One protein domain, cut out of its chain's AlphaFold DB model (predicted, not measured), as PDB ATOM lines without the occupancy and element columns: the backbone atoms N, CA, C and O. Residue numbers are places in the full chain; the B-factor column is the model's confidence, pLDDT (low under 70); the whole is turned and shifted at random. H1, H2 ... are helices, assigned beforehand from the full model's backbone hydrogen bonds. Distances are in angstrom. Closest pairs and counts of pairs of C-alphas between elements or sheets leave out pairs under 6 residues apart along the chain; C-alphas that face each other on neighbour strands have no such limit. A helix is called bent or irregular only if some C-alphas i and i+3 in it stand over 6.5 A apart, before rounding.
ATOM      1  N   ALA A 564     108.712 112.869  89.045       94.50
ATOM      2  CA  ALA A 564     109.265 114.219  89.168       94.50
ATOM      3  C   ALA A 564     110.801 114.212  89.282       94.50
ATOM      4  O   ALA A 564     111.470 115.036  88.669       94.50
ATOM      5  N   ALA A 565     111.383 113.258  90.018       95.25
ATOM      6  CA  ALA A 565     112.837 113.107  90.139       95.25
ATOM      7  C   ALA A 565     113.538 112.718  88.822       95.25
ATOM      8  O   ALA A 565     114.745 112.925  88.694       95.25
ATOM      9  N   ILE A 566     112.802 112.162  87.857       95.06
ATOM     10  CA  ILE A 566     113.310 111.783  86.534       95.06
ATOM     11  C   ILE A 566     113.079 112.916  85.523       95.06
ATOM     12  O   ILE A 566     113.994 113.336  84.828       95.06
ATOM     13  N   VAL A 567     111.856 113.430  85.419       93.75
ATOM     14  CA  VAL A 567     111.481 114.345  84.330       93.75
ATOM     15  C   VAL A 567     111.985 115.768  84.582       93.75
ATOM     16  O   VAL A 567     112.659 116.349  83.731       93.75
ATOM     17  N   ASP A 568     111.725 116.316  85.768       93.00
ATOM     18  CA  ASP A 568     111.951 117.733  86.056       93.00
ATOM     19  C   ASP A 568     113.428 118.178  85.931       93.00
ATOM     20  O   ASP A 568     113.666 119.276  85.422       93.00
ATOM     21  N   PRO A 569     114.452 117.391  86.342       92.12
ATOM     22  CA  PRO A 569     115.849 117.808  86.188       92.12
ATOM     23  C   PRO A 569     116.271 117.971  84.723       92.12
ATOM     24  O   PRO A 569     117.103 118.830  84.418       92.12
ATOM     25  N   LEU A 570     115.702 117.167  83.815       87.94
ATOM     26  CA  LEU A 570     115.930 117.297  82.373       87.94
ATOM     27  C   LEU A 570     115.261 118.557  81.822       87.94
ATOM     28  O   LEU A 570     115.891 119.306  81.075       87.94
ATOM     29  N   ASP A 571     114.024 118.827  82.234       86.19
ATOM     30  CA  ASP A 571     113.281 120.009  81.792       86.19
ATOM     31  C   ASP A 571     113.944 121.316  82.260       86.19
ATOM     32  O   ASP A 571     113.996 122.292  81.509       86.19
ATOM     33  N   ILE A 572     114.501 121.332  83.476       86.62
ATOM     34  CA  ILE A 572     115.175 122.502  84.061       86.62
ATOM     35  C   ILE A 572     116.481 122.837  83.345       86.62
ATOM     36  O   ILE A 572     116.758 124.009  83.088       86.62
ATOM     37  N   LEU A 573     117.300 121.829  83.037       81.81
ATOM     38  CA  LEU A 573     118.567 122.045  82.333       81.81
ATOM     39  C   LEU A 573     118.363 122.307  80.836       81.81
ATOM     40  O   LEU A 573     119.224 122.921  80.202       81.81
ATOM     41  N   GLY A 574     117.230 121.876  80.277       66.88
ATOM     42  CA  GLY A 574     116.989 121.901  78.843       66.88
ATOM     43  C   GLY A 574     117.930 120.954  78.089       66.88
ATOM     44  O   GLY A 574     118.434 119.980  78.639       66.88
ATOM     45  N   TRP A 575     118.141 121.231  76.795       59.28
ATOM     46  CA  TRP A 575     119.052 120.514  75.878       59.28
ATOM     47  C   TRP A 575     120.297 119.898  76.572       59.28
ATOM     48  O   TRP A 575     120.923 120.590  77.373       59.28
ATOM     49  N   PRO A 576     120.760 118.674  76.216       66.00
ATOM     50  CA  PRO A 576     120.612 118.045  74.901       66.00
ATOM     51  C   PRO A 576     119.759 116.769  74.842       66.00
ATOM     52  O   PRO A 576     119.514 116.312  73.737       66.00
ATOM     53  N   VAL A 577     119.323 116.169  75.955       82.31
ATOM     54  CA  VAL A 577     118.595 114.881  75.936       82.31
ATOM     55  C   VAL A 577     117.099 115.095  76.142       82.31
ATOM     56  O   VAL A 577     116.703 115.833  77.035       82.31
ATOM     57  N   THR A 578     116.265 114.433  75.335       84.62
ATOM     58  CA  THR A 578     114.797 114.446  75.495       84.62
ATOM     59  C   THR A 578     114.290 113.106  76.027       84.62
ATOM     60  O   THR A 578     114.835 112.055  75.687       84.62
ATOM     61  N   LEU A 579     113.232 113.135  76.839       86.00
ATOM     62  CA  LEU A 579     112.602 111.961  77.448       86.00
ATOM     63  C   LEU A 579     111.080 112.114  77.400       86.00
ATOM     64  O   LEU A 579     110.566 113.206  77.617       86.00
ATOM     65  N   ASN A 580     110.354 111.028  77.123       84.81
ATOM     66  CA  ASN A 580     108.891 111.032  77.133       84.81
ATOM     67  C   ASN A 580     108.347 110.760  78.555       84.81
ATOM     68  O   ASN A 580     108.492 109.633  79.037       84.81
ATOM     69  N   PRO A 581     107.646 111.709  79.210       87.25
ATOM     70  CA  PRO A 581     107.116 111.513  80.565       87.25
ATOM     71  C   PRO A 581     106.110 110.357  80.687       87.25
ATOM     72  O   PRO A 581     106.004 109.734  81.741       87.25
ATOM     73  N   ILE A 582     105.383 110.033  79.608       89.31
ATOM     74  CA  ILE A 582     104.432 108.910  79.591       89.31
ATOM     75  C   ILE A 582     105.183 107.583  79.732       89.31
ATOM     76  O   ILE A 582     104.749 106.704  80.473       89.31
ATOM     77  N   MET A 583     106.328 107.455  79.060       91.75
ATOM     78  CA  MET A 583     107.190 106.277  79.159       91.75
ATOM     79  C   MET A 583     107.792 106.150  80.563       91.75
ATOM     80  O   MET A 583     107.834 105.054  81.112       91.75
ATOM     81  N   VAL A 584     108.191 107.267  81.179       92.06
ATOM     82  CA  VAL A 584     108.681 107.269  82.567       92.06
ATOM     83  C   VAL A 584     107.626 106.702  83.513       92.06
ATOM     84  O   VAL A 584     107.907 105.789  84.283       92.06
ATOM     85  N   ARG A 585     106.396 107.208  83.410       92.94
ATOM     86  CA  ARG A 585     105.273 106.810  84.262       92.94
ATOM     87  C   ARG A 585     104.822 105.367  84.039       92.94
ATOM     88  O   ARG A 585     104.476 104.699  85.004       92.94
ATOM     89  N   ASN A 586     104.776 104.914  82.788       89.75
ATOM     90  CA  ASN A 586     104.149 103.639  82.434       89.75
ATOM     91  C   ASN A 586     105.137 102.476  82.283       89.75
ATOM     92  O   ASN A 586     104.683 101.341  82.194       89.75
ATOM     93  N   GLN A 587     106.442 102.747  82.198       90.56
ATOM     94  CA  GLN A 587     107.475 101.723  82.007       90.56
ATOM     95  C   GLN A 587     108.596 101.878  83.039       90.56
ATOM     96  O   GLN A 587     108.706 101.054  83.931       90.56
ATOM     97  N   ILE A 588     109.365 102.975  83.005       93.12
ATOM     98  CA  ILE A 588     110.595 103.091  83.817       93.12
ATOM     99  C   ILE A 588     110.319 103.032  85.329       93.12
ATOM    100  O   ILE A 588     111.024 102.344  86.061       93.12
ATOM    101  N   VAL A 589     109.318 103.772  85.816       93.38
ATOM    102  CA  VAL A 589     108.977 103.804  87.249       93.38
ATOM    103  C   VAL A 589     108.352 102.485  87.724       93.38
ATOM    104  O   VAL A 589     108.767 102.017  88.780       93.38
ATOM    105  N   PRO A 590     107.406 101.861  86.990       90.06
ATOM    106  CA  PRO A 590     106.951 100.503  87.286       90.06
ATOM    107  C   PRO A 590     108.085  99.477  87.331       90.06
ATOM    108  O   PRO A 590     108.183  98.770  88.329       90.06
ATOM    109  N   ASP A 591     108.977  99.465  86.335       89.75
ATOM    110  CA  ASP A 591     110.127  98.556  86.295       89.75
ATOM    111  C   ASP A 591     111.005  98.752  87.539       89.75
ATOM    112  O   ASP A 591     111.317  97.793  88.231       89.75
ATOM    113  N   LEU A 592     111.343  99.998  87.900       89.06
ATOM    114  CA  LEU A 592     112.080 100.301  89.137       89.06
ATOM    115  C   LEU A 592     111.323  99.895  90.412       89.06
ATOM    116  O   LEU A 592     111.943  99.545  91.412       89.06
ATOM    117  N   GLY A 593     109.994  99.958  90.388       86.19
ATOM    118  CA  GLY A 593     109.137  99.544  91.490       86.19
ATOM    119  C   GLY A 593     109.122  98.033  91.713       86.19
ATOM    120  O   GLY A 593     109.105  97.591  92.858       86.19
ATOM    121  N   GLU A 594     109.178  97.235  90.642       82.31
ATOM    122  CA  GLU A 594     109.295  95.770  90.729       82.31
ATOM    123  C   GLU A 594     110.629  95.324  91.343       82.31
ATOM    124  O   GLU A 594     110.719  94.252  91.942       82.31
ATOM    125  N   LEU A 595     111.663  96.160  91.222       76.44
ATOM    126  CA  LEU A 595     113.001  95.898  91.745       76.44
ATOM    127  C   LEU A 595     113.139  96.176  93.249       76.44
ATOM    128  O   LEU A 595     114.104  95.707  93.858       76.44
ATOM    129  N   TYR A 596     112.195  96.906  93.853       72.81
ATOM    130  CA  TYR A 596     112.188  97.175  95.287       72.81
ATOM    131  C   TYR A 596     111.447  96.050  96.036       72.81
ATOM    132  O   TYR A 596     110.252  95.842  95.815       72.81
ATOM    133  N   PRO A 597     112.116  95.287  96.923       58.97
ATOM    134  CA  PRO A 597     111.499  94.131  97.563       58.97
ATOM    135  C   PRO A 597     110.355  94.546  98.498       58.97
ATOM    136  O   PRO A 597     110.509  95.422  99.350       58.97
ATOM    137  N   TYR A 598     109.212  93.863  98.375       49.09
ATOM    138  CA  TYR A 598     108.076  94.028  99.283       49.09
ATOM    139  C   TYR A 598     108.507  93.696 100.717       49.09
ATOM    140  O   TYR A 598     108.798  92.542 101.042       49.09
ATOM    141  N   THR A 599     108.546  94.702 101.584       53.12
ATOM    142  CA  THR A 599     108.658  94.513 103.030       53.12
ATOM    143  C   THR A 599     107.259  94.557 103.637       53.12
ATOM    144  O   THR A 599     106.423  95.358 103.226       53.12
ATOM    145  N   GLU A 600     106.988  93.686 104.616       45.84
ATOM    146  CA  GLU A 600     105.675  93.561 105.282       45.84
ATOM    147  C   GLU A 600     105.169  94.882 105.912       45.84
ATOM    148  O   GLU A 600     103.984  94.994 106.219       45.84
ATOM    149  N   ASP A 601     106.045  95.885 106.051       50.00
ATOM    150  CA  ASP A 601     105.815  97.155 106.744       50.00
ATOM    151  C   ASP A 601     105.473  98.354 105.830       50.00
ATOM    152  O   ASP A 601     105.244  99.454 106.341       50.00
ATOM    153  N   ILE A 602     105.429  98.198 104.496       50.19
ATOM    154  CA  ILE A 602     105.160  99.315 103.567       50.19
ATOM    155  C   ILE A 602     103.737  99.209 102.973       50.19
ATOM    156  O   ILE A 602     103.404  98.200 102.352       50.19
ATOM    157  N   PRO A 603     102.873 100.232 103.134       45.34
ATOM    158  CA  PRO A 603     101.489 100.196 102.655       45.34
ATOM    159  C   PRO A 603     101.402 100.297 101.125       45.34
ATOM    160  O   PRO A 603     102.009 101.211 100.584       45.34
ATOM    161  N   GLU A 604     100.615  99.405 100.493       52.94
ATOM    162  CA  GLU A 604      99.978  99.332  99.141       52.94
ATOM    163  C   GLU A 604     100.421 100.228  97.943       52.94
ATOM    164  O   GLU A 604      99.802 100.176  96.884       52.94
ATOM    165  N   ASN A 605     101.499 101.004  98.023       62.25
ATOM    166  CA  ASN A 605     101.995 101.896  96.980       62.25
ATOM    167  C   ASN A 605     103.348 101.412  96.455       62.25
ATOM    168  O   ASN A 605     104.201 100.966  97.218       62.25
ATOM    169  N   ILE A 606     103.560 101.560  95.145       68.00
ATOM    170  CA  ILE A 606     104.841 101.269  94.490       68.00
ATOM    171  C   ILE A 606     105.914 102.203  95.069       68.00
ATOM    172  O   ILE A 606     105.806 103.431  94.958       68.00
ATOM    173  N   CYS A 607     106.934 101.606  95.683       83.38
ATOM    174  CA  CYS A 607     108.100 102.284  96.240       83.38
ATOM    175  C   CYS A 607     109.299 102.122  95.310       83.38
ATOM    176  O   CYS A 607     109.521 101.049  94.761       83.38
ATOM    177  N   ILE A 608     110.064 103.197  95.144       89.00
ATOM    178  CA  ILE A 608     111.213 103.257  94.248       89.00
ATOM    179  C   ILE A 608     112.453 103.640  95.047       89.00
ATOM    180  O   ILE A 608     112.468 104.661  95.747       89.00
ATOM    181  N   ASP A 609     113.506 102.837  94.901       87.25
ATOM    182  CA  ASP A 609     114.812 103.140  95.466       87.25
ATOM    183  C   ASP A 609     115.474 104.328  94.729       87.25
ATOM    184  O   ASP A 609     115.664 104.280  93.506       87.25
ATOM    185  N   PRO A 610     115.842 105.413  95.435       90.31
ATOM    186  CA  PRO A 610     116.492 106.571  94.831       90.31
ATOM    187  C   PRO A 610     117.858 106.258  94.213       90.31
ATOM    188  O   PRO A 610     118.197 106.857  93.192       90.31
ATOM    189  N   GLY A 611     118.640 105.349  94.801       88.00
ATOM    190  CA  GLY A 611     119.948 104.942  94.289       88.00
ATOM    191  C   GLY A 611     119.820 104.228  92.944       88.00
ATOM    192  O   GLY A 611     120.437 104.647  91.960       88.00
ATOM    193  N   GLN A 612     118.938 103.229  92.860       88.56
ATOM    194  CA  GLN A 612     118.633 102.506  91.618       88.56
ATOM    195  C   GLN A 612     118.071 103.438  90.537       88.56
ATOM    196  O   GLN A 612     118.463 103.348  89.367       88.56
ATOM    197  N   LEU A 613     117.207 104.385  90.923       93.25
ATOM    198  CA  LEU A 613     116.706 105.425  90.025       93.25
ATOM    199  C   LEU A 613     117.853 106.280  89.478       93.25
ATOM    200  O   LEU A 613     117.930 106.489  88.266       93.25
ATOM    201  N   GLN A 614     118.767 106.754  90.333       92.56
ATOM    202  CA  GLN A 614     119.894 107.582  89.893       92.56
ATOM    203  C   GLN A 614     120.867 106.819  88.989       92.56
ATOM    204  O   GLN A 614     121.330 107.395  88.002       92.56
ATOM    205  N   ILE A 615     121.157 105.545  89.277       90.38
ATOM    206  CA  ILE A 615     121.977 104.679  88.412       90.38
ATOM    207  C   ILE A 615     121.330 104.572  87.026       90.38
ATOM    208  O   ILE A 615     121.960 104.897  86.015       90.38
ATOM    209  N   THR A 616     120.045 104.210  86.993       93.12
ATOM    210  CA  THR A 616     119.266 104.025  85.762       93.12
ATOM    211  C   THR A 616     119.231 105.298  84.917       93.12
ATOM    212  O   THR A 616     119.559 105.284  83.728       93.12
ATOM    213  N   CYS A 617     118.906 106.431  85.537       93.38
ATOM    214  CA  CYS A 617     118.767 107.707  84.840       93.38
ATOM    215  C   CYS A 617     120.106 108.264  84.349       93.38
ATOM    216  O   CYS A 617     120.186 108.790  83.238       93.38
ATOM    217  N   THR A 618     121.172 108.104  85.138       91.19
ATOM    218  CA  THR A 618     122.525 108.519  84.738       91.19
ATOM    219  C   THR A 618     122.981 107.743  83.506       91.19
ATOM    220  O   THR A 618     123.459 108.349  82.544       91.19
ATOM    221  N   TRP A 619     122.786 106.421  83.502       91.50
ATOM    222  CA  TRP A 619     123.154 105.568  82.375       91.50
ATOM    223  C   TRP A 619     122.370 105.935  81.109       91.50
ATOM    224  O   TRP A 619     122.963 106.151  80.048       91.50
ATOM    225  N   LEU A 620     121.044 106.089  81.226       92.00
ATOM    226  CA  LEU A 620     120.182 106.469  80.103       92.00
ATOM    227  C   LEU A 620     120.554 107.835  79.533       92.00
ATOM    228  O   LEU A 620     120.653 107.980  78.316       92.00
ATOM    229  N   TYR A 621     120.813 108.820  80.392       90.38
ATOM    230  CA  TYR A 621     121.225 110.151  79.961       90.38
ATOM    231  C   TYR A 621     122.552 110.119  79.195       90.38
ATOM    232  O   TYR A 621     122.654 110.691  78.109       90.38
ATOM    233  N   GLN A 622     123.560 109.419  79.724       86.81
ATOM    234  CA  GLN A 622     124.868 109.303  79.077       86.81
ATOM    235  C   GLN A 622     124.763 108.621  77.710       86.81
ATOM    236  O   GLN A 622     125.329 109.121  76.739       86.81
ATOM    237  N   LYS A 623     123.998 107.527  77.609       87.62
ATOM    238  CA  LYS A 623     123.798 106.815  76.340       87.62
ATOM    239  C   LYS A 623     122.973 107.604  75.337       87.62
ATOM    240  O   LYS A 623     123.303 107.601  74.153       87.62
ATOM    241  N   ALA A 624     121.928 108.294  75.783       88.06
ATOM    242  CA  ALA A 624     121.104 109.109  74.903       88.06
ATOM    243  C   ALA A 624     121.857 110.331  74.369       88.06
ATOM    244  O   ALA A 624     121.657 110.698  73.215       88.06
ATOM    245  N   ARG A 625     122.762 110.929  75.155       82.94
ATOM    246  CA  ARG A 625     123.563 112.091  74.732       82.94
ATOM    247  C   ARG A 625     124.359 111.836  73.449       82.94
ATOM    248  O   ARG A 625     124.514 112.748  72.641       82.94
ATOM    249  N   ASP A 626     124.836 110.610  73.258       78.38
ATOM    250  CA  ASP A 626     125.672 110.242  72.113       78.38
ATOM    251  C   ASP A 626     124.839 109.849  70.869       78.38
ATOM    252  O   ASP A 626     125.388 109.643  69.782       78.38
ATOM    253  N   ARG A 627     123.504 109.776  70.989       81.69
ATOM    254  CA  ARG A 627     122.584 109.431  69.892       81.69
ATOM    255  C   ARG A 627     122.176 110.640  69.055       81.69
ATOM    256  O   ARG A 627     122.193 111.786  69.501       81.69
ATOM    257  N   ARG A 628     121.736 110.373  67.818       83.06
ATOM    258  CA  ARG A 628     121.118 111.370  66.929       83.06
ATOM    259  C   ARG A 628     119.776 110.854  66.378       83.06
ATOM    260  O   ARG A 628     119.806 109.999  65.497       83.06
ATOM    261  N   PRO A 629     118.623 111.376  66.844       78.69
ATOM    262  CA  PRO A 629     118.478 112.417  67.867       78.69
ATOM    263  C   PRO A 629     118.824 111.911  69.287       78.69
ATOM    264  O   PRO A 629     118.717 110.711  69.543       78.69
ATOM    265  N   PRO A 630     119.229 112.806  70.206       83.31
ATOM    266  CA  PRO A 630     119.552 112.480  71.600       83.31
ATOM    267  C   PRO A 630     118.282 112.227  72.434       83.31
ATOM    268  O   PRO A 630     117.858 113.043  73.252       83.31
ATOM    269  N   LEU A 631     117.631 111.094  72.170       87.31
ATOM    270  CA  LEU A 631     116.330 110.720  72.722       87.31
ATOM    271  C   LEU A 631     116.450 109.458  73.584       87.31
ATOM    272  O   LEU A 631     117.050 108.467  73.160       87.31
ATOM    273  N   ILE A 632     115.837 109.491  74.769       89.69
ATOM    274  CA  ILE A 632     115.535 108.291  75.552       89.69
ATOM    275  C   ILE A 632     114.177 107.763  75.076       89.69
ATOM    276  O   ILE A 632     113.132 108.340  75.382       89.69
ATOM    277  N   ASP A 633     114.211 106.693  74.287       88.25
ATOM    278  CA  ASP A 633     113.049 106.021  73.706       88.25
ATOM    279  C   ASP A 633     112.948 104.552  74.147       88.25
ATOM    280  O   ASP A 633     113.853 103.999  74.776       88.25
ATOM    281  N   GLU A 634     111.842 103.892  73.789       87.75
ATOM    282  CA  GLU A 634     111.628 102.466  74.081       87.75
ATOM    283  C   GLU A 634     112.719 101.574  73.476       87.75
ATOM    284  O   GLU A 634     113.038 100.522  74.027       87.75
ATOM    285  N   VAL A 635     113.327 101.983  72.356       87.69
ATOM    286  CA  VAL A 635     114.438 101.242  71.748       87.69
ATOM    287  C   VAL A 635     115.669 101.292  72.650       87.69
ATOM    288  O   VAL A 635     116.248 100.239  72.920       87.69
ATOM    289  N   LEU A 636     116.045 102.474  73.161       90.50
ATOM    290  CA  LEU A 636     117.127 102.594  74.139       90.50
ATOM    291  C   LEU A 636     116.830 101.769  75.377       90.50
ATOM    292  O   LEU A 636     117.671 100.982  75.784       90.50
ATOM    293  N   TYR A 637     115.656 101.953  75.971       92.38
ATOM    294  CA  TYR A 637     115.372 101.390  77.283       92.38
ATOM    295  C   TYR A 637     115.118  99.880  77.235       92.38
ATOM    296  O   TYR A 637     115.788  99.123  77.928       92.38
ATOM    297  N   LEU A 638     114.212  99.404  76.378       86.50
ATOM    298  CA  LEU A 638     113.812  97.995  76.377       86.50
ATOM    299  C   LEU A 638     114.747  97.116  75.545       86.50
ATOM    300  O   LEU A 638     115.083  96.015  75.965       86.50
ATOM    301  N   LYS A 639     115.170  97.567  74.356       83.88
ATOM    302  CA  LYS A 639     115.955  96.711  73.445       83.88
ATOM    303  C   LYS A 639     117.451  96.768  73.704       83.88
ATOM    304  O   LYS A 639     118.110  95.736  73.643       83.88
ATOM    305  N   GLU A 640     117.992  97.960  73.934       86.31
ATOM    306  CA  GLU A 640     119.429  98.119  74.164       86.31
ATOM    307  C   GLU A 640     119.782  98.005  75.639       86.31
ATOM    308  O   GLU A 640     120.702  97.267  75.984       86.31
ATOM    309  N   ALA A 641     119.059  98.702  76.516       86.19
ATOM    310  CA  ALA A 641     119.333  98.673  77.942       86.19
ATOM    311  C   ALA A 641     118.795  97.395  78.598       86.19
ATOM    312  O   ALA A 641     119.455  96.870  79.492       86.19
ATOM    313  N   GLY A 642     117.691  96.848  78.086       85.88
ATOM    314  CA  GLY A 642     117.047  95.672  78.659       85.88
ATOM    315  C   GLY A 642     116.329  95.998  79.961       85.88
ATOM    316  O   GLY A 642     116.472  95.225  80.889       85.88
TER     317      GLY A 642
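AT A GLANCE: This is residues 564 to 642 of the 1209 residues of the protein "CHAT domain-containing protein" of Chloroflexi bacterium HGW-Chloroflexi-10 (UniProt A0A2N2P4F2). Three helices, H1, H2 and H3, make a loose up-and-down bundle in which each runs against the one before it in the chain, and a short fourth helix, H4, stands about perpendicular to H3. The link from H2 to H3 is a long loop; its residues 599 to 604 stick out and make one end of the elongated outline, which spans 45 by 28 by 20 A. The printed part has 79 residues, with four named helices in the order H1, H2, H3, H4 and no named strand, and its class is all helix. It is only just compact, close to loose, with a radius of gyration of the C-alphas of 13.4 A.

IN THESE COORDINATES: Find C-alpha 564 at (109.265, 114.219, 89.168); here H1 begins, residues 564 to 573, 13.9 A from first to last C-alpha. It is only just irregular: C-alphas 566 and 569 are 6.55 A apart. Next look at H2, residues 581 to 594, 18.9 A long and also only just irregular, with C-alphas 586 and 589 6.8 A apart. From C-alpha 610 at (116.492, 106.571, 94.831), H3, residues 610 to 625, runs 22.0 A. H4, residues 634 to 641, ends at C-alpha 641 at (119.333, 98.673, 77.942).

HOW THE PARTS SIT: Start with H1 and H2, a helical hairpin. They only just touch, with 3 pairs of C-alphas within 8 A, and H2 does so with residues 581 to 584 alone; the closest C-alphas are those of Val 567 and Pro 581, 6.4 A apart. They run opposite ways at a steep tilt of 42 degrees. H2 and H3 are close but not clearly touching, with the closest C-alphas, those of Leu 592 and Leu 613, 7.0 A apart, and they run opposite ways at 44 degrees. H1 and H3 are also close but not clearly touching, Ile 566 to Cys 617 being the closest C-alphas at 7.0 A. H3, with residues 620 to 624 alone, only just touches H4, with 3 pairs of C-alphas within 8 A; look at Leu 620 and Tyr 637, whose C-alphas are the closest at 7.5 A. H1 and H4 are apart. In H3 every O i to N i+4 pair is within hydrogen-bond range; in H1 it is 4 of 6, in H2 8 of 10, in H4 2 of 4.

THE WHOLE: The C-alphas farthest apart are those of Glu 600 and Arg 628, at 45.0 A. The printed part has no cut. The link from H2 to H3, 15 residues, is long. Residues 578 to 579 pair with residues 631 to 632, parallel. Confidence is low, with pLDDT under 70, at residues 574 to 576 and 597 to 606.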